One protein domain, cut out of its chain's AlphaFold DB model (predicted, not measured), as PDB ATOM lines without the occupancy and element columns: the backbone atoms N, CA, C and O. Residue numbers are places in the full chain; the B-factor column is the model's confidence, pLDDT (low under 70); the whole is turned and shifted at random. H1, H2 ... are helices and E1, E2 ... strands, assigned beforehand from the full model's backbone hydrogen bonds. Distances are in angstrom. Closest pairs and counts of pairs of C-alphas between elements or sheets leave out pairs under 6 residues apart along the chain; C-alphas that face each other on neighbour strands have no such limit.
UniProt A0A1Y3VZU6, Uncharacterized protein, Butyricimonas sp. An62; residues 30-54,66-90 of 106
ATOM      1  N   ILE A  30      17.576  41.724  42.966       92.00
ATOM      2  CA  ILE A  30      17.160  40.674  42.020       92.00
ATOM      3  C   ILE A  30      16.074  41.203  41.068       92.00
ATOM      4  O   ILE A  30      16.117  40.925  39.871       92.00
ATOM      5  N   ALA A  31      15.135  42.005  41.581       92.44
ATOM      6  CA  ALA A  31      14.089  42.631  40.779       92.44
ATOM      7  C   ALA A  31      14.669  43.563  39.700       92.44
ATOM      8  O   ALA A  31      14.268  43.473  38.540       92.44
ATOM      9  N   GLU A  32      15.655  44.397  40.050       92.44
ATOM     10  CA  GLU A  32      16.352  45.270  39.095       92.44
ATOM     11  C   GLU A  32      17.114  44.472  38.038       92.44
ATOM     12  O   GLU A  32      16.982  44.748  36.846       92.44
ATOM     13  N   MET A  33      17.847  43.434  38.447       93.75
ATOM     14  CA  MET A  33      18.560  42.560  37.512       93.75
ATOM     15  C   MET A  33      17.603  41.862  36.534       93.75
ATOM     16  O   MET A  33      17.885  41.779  35.337       93.75
ATOM     17  N   ASN A  34      16.457  41.381  37.020       93.94
ATOM     18  CA  ASN A  34      15.446  40.731  36.189       93.94
ATOM     19  C   ASN A  34      14.757  41.719  35.241       93.94
ATOM     20  O   ASN A  34      14.544  41.379  34.076       93.94
ATOM     21  N   ALA A  35      14.462  42.943  35.690       93.31
ATOM     22  CA  ALA A  35      13.921  43.988  34.825       93.31
ATOM     23  C   ALA A  35      14.873  44.333  33.680       93.31
ATOM     24  O   ALA A  35      14.462  44.337  32.522       93.31
ATOM     25  N   GLU A  36      16.147  44.583  33.990       92.69
ATOM     26  CA  GLU A  36      17.165  44.888  32.983       92.69
ATOM     27  C   GLU A  36      17.311  43.748  31.982       92.69
ATOM     28  O   GLU A  36      17.366  43.979  30.773       92.69
ATOM     29  N   ARG A  37      17.302  42.504  32.471       92.25
ATOM     30  CA  ARG A  37      17.361  41.328  31.612       92.25
ATOM     31  C   ARG A  37      16.159  41.257  30.672       92.25
ATOM     32  O   ARG A  37      16.371  41.061  29.480       92.25
ATOM     33  N   ILE A  38      14.931  41.456  31.155       91.50
ATOM     34  CA  ILE A  38      13.725  41.481  30.305       91.50
ATOM     35  C   ILE A  38      13.819  42.600  29.256       91.50
ATOM     36  O   ILE A  38      13.598  42.343  28.076       91.50
ATOM     37  N   LEU A  39      14.187  43.818  29.669       90.69
ATOM     38  CA  LEU A  39      14.265  44.993  28.786       90.69
ATOM     39  C   LEU A  39      15.402  44.918  27.760       90.69
ATOM     40  O   LEU A  39      15.366  45.626  26.756       90.69
ATOM     41  N   SER A  40      16.407  44.068  27.989       92.69
ATOM     42  CA  SER A  40      17.500  43.849  27.036       92.69
ATOM     43  C   SER A  40      17.067  43.088  25.776       92.69
ATOM     44  O   SER A  40      17.739  43.179  24.747       92.69
ATOM     45  N   TYR A  41      15.939  42.368  25.826       88.56
ATOM     46  CA  TYR A  41      15.411  41.641  24.678       88.56
ATOM     47  C   TYR A  41      14.538  42.547  23.809       88.56
ATOM     48  O   TYR A  41      13.576  43.155  24.276       88.56
ATOM     49  N   LYS A  42      14.836  42.580  22.508       85.19
ATOM     50  CA  LYS A  42      13.908  43.098  21.499       85.19
ATOM     51  C   LYS A  42      12.965  41.964  21.126       85.19
ATOM     52  O   LYS A  42      13.417  40.991  20.530       85.19
ATOM     53  N   VAL A  43      11.711  42.062  21.556       85.94
ATOM     54  CA  VAL A  43      10.713  40.999  21.400       85.94
ATOM     55  C   VAL A  43       9.437  41.546  20.775       85.94
ATOM     56  O   VAL A  43       8.971  42.618  21.158       85.94
ATOM     57  N   ASP A  44       8.869  40.794  19.840       82.00
ATOM     58  CA  ASP A  44       7.569  41.093  19.239       82.00
ATOM     59  C   ASP A  44       6.436  40.642  20.164       82.00
ATOM     60  O   ASP A  44       5.395  41.293  20.266       82.00
ATOM     61  N   LEU A  45       6.649  39.514  20.851       83.38
ATOM     62  CA  LEU A  45       5.632  38.799  21.609       83.38
ATOM     63  C   LEU A  45       6.157  38.351  22.976       83.38
ATOM     64  O   LEU A  45       7.258  37.807  23.084       83.38
ATOM     65  N   VAL A  46       5.343  38.518  24.025       85.00
ATOM     66  CA  VAL A  46       5.671  38.045  25.378       85.00
ATOM     67  C   VAL A  46       4.612  37.079  25.880       85.00
ATOM     68  O   VAL A  46       3.437  37.411  25.976       85.00
ATOM     69  N   SER A  47       5.028  35.873  26.242       84.88
ATOM     70  CA  SER A  47       4.193  34.902  26.939       84.88
ATOM     71  C   SER A  47       4.521  34.923  28.424       84.88
ATOM     72  O   SER A  47       5.690  34.882  28.809       84.88
ATOM     73  N   VAL A  48       3.495  34.988  29.269       85.44
ATOM     74  CA  VAL A  48       3.655  35.017  30.724       85.44
ATOM     75  C   VAL A  48       2.881  33.855  31.316       85.44
ATOM     76  O   VAL A  48       1.660  33.782  31.195       85.44
ATOM     77  N   ASN A  49       3.601  32.956  31.976       82.56
ATOM     78  CA  ASN A  49       3.022  31.854  32.722       82.56
ATOM     79  C   ASN A  49       3.190  32.116  34.221       82.56
ATOM     80  O   ASN A  49       4.304  32.243  34.732       82.56
ATOM     81  N   SER A  50       2.068  32.204  34.921       77.75
ATOM     82  CA  SER A  50       2.014  32.320  36.372       77.75
ATOM     83  C   SER A  50       0.775  31.596  36.876       77.75
ATOM     84  O   SER A  50      -0.292  31.694  36.270       77.75
ATOM     85  N   LYS A  51       0.883  30.943  38.039       73.94
ATOM     86  CA  LYS A  51      -0.275  30.378  38.754       73.94
ATOM     87  C   LYS A  51      -1.320  31.442  39.113       73.94
ATOM     88  O   LYS A  51      -2.473  31.104  39.353       73.94
ATOM     89  N   HIS A  52      -0.913  32.710  39.151       71.19
ATOM     90  CA  HIS A  52      -1.763  33.853  39.471       71.19
ATOM     91  C   HIS A  52      -2.449  34.471  38.244       71.19
ATOM     92  O   HIS A  52      -3.279  35.364  38.404       71.19
ATOM     93  N   ILE A  53      -2.135  34.001  37.030       70.88
ATOM     94  CA  ILE A  53      -2.800  34.422  35.795       70.88
ATOM     95  C   ILE A  53      -3.771  33.313  35.364       70.88
ATOM     96  O   ILE A  53      -3.323  32.183  35.133       70.88
ATOM     97  N   PRO A  54      -5.083  33.602  35.234       67.12
ATOM     98  CA  PRO A  54      -6.058  32.662  34.685       67.12
ATOM     99  C   PRO A  54      -5.578  32.073  33.356       67.12
ATOM    100  O   PRO A  54      -5.053  32.800  32.519       67.12
ATOM    101  N   ILE A  66       7.140  47.539  32.926       89.88
ATOM    102  CA  ILE A  66       7.860  47.313  34.175       89.88
ATOM    103  C   ILE A  66       7.645  48.528  35.071       89.88
ATOM    104  O   ILE A  66       8.047  49.636  34.728       89.88
ATOM    105  N   GLU A  67       7.016  48.297  36.218       92.44
ATOM    106  CA  GLU A  67       6.807  49.273  37.286       92.44
ATOM    107  C   GLU A  67       7.482  48.710  38.531       92.44
ATOM    108  O   GLU A  67       6.872  47.960  39.290       92.44
ATOM    109  N   MET A  68       8.779  48.990  38.686       90.69
ATOM    110  CA  MET A  68       9.627  48.378  39.714       90.69
ATOM    111  C   MET A  68       8.949  48.401  41.103       90.69
ATOM    112  O   MET A  68       8.489  49.468  41.516       90.69
ATOM    113  N   PRO A  69       8.891  47.273  41.845       92.19
ATOM    114  CA  PRO A  69       9.527  45.972  41.588       92.19
ATOM    115  C   PRO A  69       8.677  44.960  40.794       92.19
ATOM    116  O   PRO A  69       8.922  43.756  40.870       92.19
ATOM    117  N   PHE A  70       7.674  45.409  40.039       93.25
ATOM    118  CA  PHE A  70       6.687  44.549  39.389       93.25
ATOM    119  C   PHE A  70       6.808  44.514  37.862       93.25
ATOM    120  O   PHE A  70       7.045  45.517  37.186       93.25
ATOM    121  N   PHE A  71       6.557  43.329  37.315       91.12
ATOM    122  CA  PHE A  71       6.202  43.115  35.924       91.12
ATOM    123  C   PHE A  71       4.680  43.204  35.803       91.12
ATOM    124  O   PHE A  71       3.956  42.420  36.421       91.12
ATOM    125  N   VAL A  72       4.185  44.171  35.036       88.81
ATOM    126  CA  VAL A  72       2.756  44.474  34.950       88.81
ATOM    127  C   VAL A  72       2.206  44.005  33.611       88.81
ATOM    128  O   VAL A  72       2.641  44.445  32.543       88.81
ATOM    129  N   VAL A  73       1.207  43.129  33.687       83.25
ATOM    130  CA  VAL A  73       0.435  42.640  32.545       83.25
ATOM    131  C   VAL A  73      -0.927  43.315  32.556       83.25
ATOM    132  O   VAL A  73      -1.632  43.285  33.566       83.25
ATOM    133  N   ARG A  74      -1.311  43.905  31.421       81.00
ATOM    134  CA  ARG A  74      -2.635  44.502  31.222       81.00
ATOM    135  C   ARG A  74      -3.347  43.778  30.089       81.00
ATOM    136  O   ARG A  74      -2.828  43.711  28.980       81.00
ATOM    137  N   HIS A  75      -4.535  43.251  30.359       75.88
ATOM    138  CA  HIS A  75      -5.364  42.602  29.348       75.88
ATOM    139  C   HIS A  75      -6.844  42.881  29.610       75.88
ATOM    140  O   HIS A  75      -7.390  42.474  30.635       75.88
ATOM    141  N   ASN A  76      -7.505  43.575  28.678       77.94
ATOM    142  CA  ASN A  76      -8.870  44.083  28.848       77.94
ATOM    143  C   ASN A  76      -9.007  44.888  30.159       77.94
ATOM    144  O   ASN A  76      -8.314  45.886  30.339       77.94
ATOM    145  N   ASN A  77      -9.857  44.433  31.084       77.44
ATOM    146  CA  ASN A  77     -10.068  45.047  32.400       77.44
ATOM    147  C   ASN A  77      -9.229  44.398  33.518       77.44
ATOM    148  O   ASN A  77      -9.445  44.692  34.692       77.44
ATOM    149  N   TYR A  78      -8.293  43.505  33.178       74.94
ATOM    150  CA  TYR A  78      -7.432  42.820  34.138       74.94
ATOM    151  C   TYR A  78      -6.040  43.445  34.163       74.94
ATOM    152  O   TYR A  78      -5.387  43.599  33.129       74.94
ATOM    153  N   ILE A  79      -5.587  43.770  35.372       83.62
ATOM    154  CA  ILE A  79      -4.220  44.198  35.657       83.62
ATOM    155  C   ILE A  79      -3.635  43.188  36.636       83.62
ATOM    156  O   ILE A  79      -4.207  42.957  37.703       83.62
ATOM    157  N   VAL A  80      -2.511  42.584  36.263       84.31
ATOM    158  CA  VAL A  80      -1.789  41.632  37.107       84.31
ATOM    159  C   VAL A  80      -0.381  42.157  37.336       84.31
ATOM    160  O   VAL A  80       0.364  42.389  36.384       84.31
ATOM    161  N   ASN A  81      -0.024  42.311  38.609       89.75
ATOM    162  CA  ASN A  81       1.304  42.729  39.036       89.75
ATOM    163  C   ASN A  81       2.063  41.496  39.520       89.75
ATOM    164  O   ASN A  81       1.699  40.898  40.531       89.75
ATOM    165  N   LEU A  82       3.107  41.112  38.793       90.31
ATOM    166  CA  LEU A  82       3.958  39.978  39.125       90.31
ATOM    167  C   LEU A  82       5.270  40.489  39.733       90.31
ATOM    168  O   LEU A  82       5.976  41.247  39.065       90.31
ATOM    169  N   PRO A  83       5.628  40.114  40.972       94.19
ATOM    170  CA  PRO A  83       6.909  40.503  41.556       94.19
ATOM    171  C   PRO A  83       8.070  40.003  40.691       94.19
ATOM    172  O   PRO A  83       8.179  38.808  40.419       94.19
ATOM    173  N   LEU A  84       8.960  40.902  40.265       94.19
ATOM    174  CA  LEU A  84      10.125  40.536  39.448       94.19
ATOM    175  C   LEU A  84      11.113  39.643  40.202       94.19
ATOM    176  O   LEU A  84      11.866  38.903  39.576       94.19
ATOM    177  N   GLU A  85      11.099  39.679  41.533       94.81
ATOM    178  CA  GLU A  85      11.851  38.750  42.382       94.81
ATOM    179  C   GLU A  85      11.405  37.286  42.221       94.81
ATOM    180  O   GLU A  85      12.227  36.384  42.363       94.81
ATOM    181  N   ASN A  86      10.145  37.046  41.835       93.88
ATOM    182  CA  ASN A  86       9.583  35.705  41.645       93.88
ATOM    183  C   ASN A  86       9.779  35.163  40.223       93.88
ATOM    184  O   ASN A  86       9.277  34.085  39.889       93.88
ATOM    185  N   LEU A  87      10.479  35.898  39.356       93.75
ATOM    186  CA  LEU A  87      10.772  35.443  38.005       93.75
ATOM    187  C   LEU A  87      11.742  34.259  38.052       93.75
ATOM    188  O   LEU A  87      12.923  34.402  38.366       93.75
ATOM    189  N   LYS A  88      11.240  33.079  37.693       93.88
ATOM    190  CA  LYS A  88      12.002  31.829  37.713       93.88
ATOM    191  C   LYS A  88      12.764  31.556  36.437       93.88
ATOM    192  O   LYS A  88      13.846  30.976  36.474       93.88
ATOM    193  N   SER A  89      12.160  31.882  35.301       92.81
ATOM    194  CA  SER A  89      12.718  31.536  34.000       92.81
ATOM    195  C   SER A  89      12.375  32.583  32.960       92.81
ATOM    196  O   SER A  89      11.265  33.114  32.933       92.81
ATOM    197  N   ILE A  90      13.353  32.829  32.090       92.94
ATOM    198  CA  ILE A  90      13.235  33.640  30.887       92.94
ATOM    199  C   ILE A  90      13.742  32.785  29.736       92.94
ATOM    200  O   ILE A  90      14.892  32.343  29.751       92.94
TER     201      ILE A  90
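AT A GLANCE: This is residues 30 to 54 and 66 to 90 of the 106 residues of an uncharacterized protein of Butyricimonas sp. An62 (UniProt A0A1Y3VZU6). A two-stranded hairpin, E2 and E3, has its open end near the helix H1, and the short strand E4 runs beside that helix. A lone strand, E1, stands off from the hairpin, and residues 40 to 45, of which 45 belongs to E1, stick out as an arch from H1 to E1. The printed part has 50 residues, with one named helix and four named strands in the order H1, E1, E2, E3, E4; the sheet E2 - E3 is antiparallel and the class is mixed, helices and strands. The whole is compact, with a radius of gyration of the C-alphas of 10.8 A and spans of 28 by 23 by 18 A.

IN THESE COORDINATES: Find C-alpha 70 at (6.687, 44.549, 39.389); from there E2, residues 70 to 75, runs 15.8 A, and E3, residues 78 to 83, runs back 16.3 A. H1, residues 30 to 39, begins at (17.160, 40.674, 42.020) and is 14.2 A long. E1, residues 45 to 50, measures 16.5 A. E4, residues 87 to 90, measures 7.7 A and ends at (13.235, 33.640, 30.887).

HOW THE PARTS SIT: Look first at the hairpin E2 and E3, antiparallel at 162 degrees, where N 71 and O 82 are within hydrogen-bond range at 2.8 A. Residues 66 to 67 pair antiparallel with residues 70 to 71 of E2. The closest C-alphas of H1 and E3 are those of Ala 31 and Pro 83, 7.5 A apart; those of H1 and E4 are Asn 34 and Leu 87, 7.3 A. E1 and E4 pair with no named strand; E1 and E3 are only just apart, at 8.4 A. In H1 every O i to N i+4 pair is within hydrogen-bond range.

THE WHOLE: The C-alphas of Ile 30 and Asn 76, the two farthest apart, are 29.4 A apart. Residues 55 to 65, in the link E1 to E2, are not printed; C-alphas 54 and 66 stand 20.2 A apart across this cut. The links H1 to E1, E2 to E3 and E3 to E4 are tight. Mean pLDDT of the printed part is 87.0, and residue 54 is under 70.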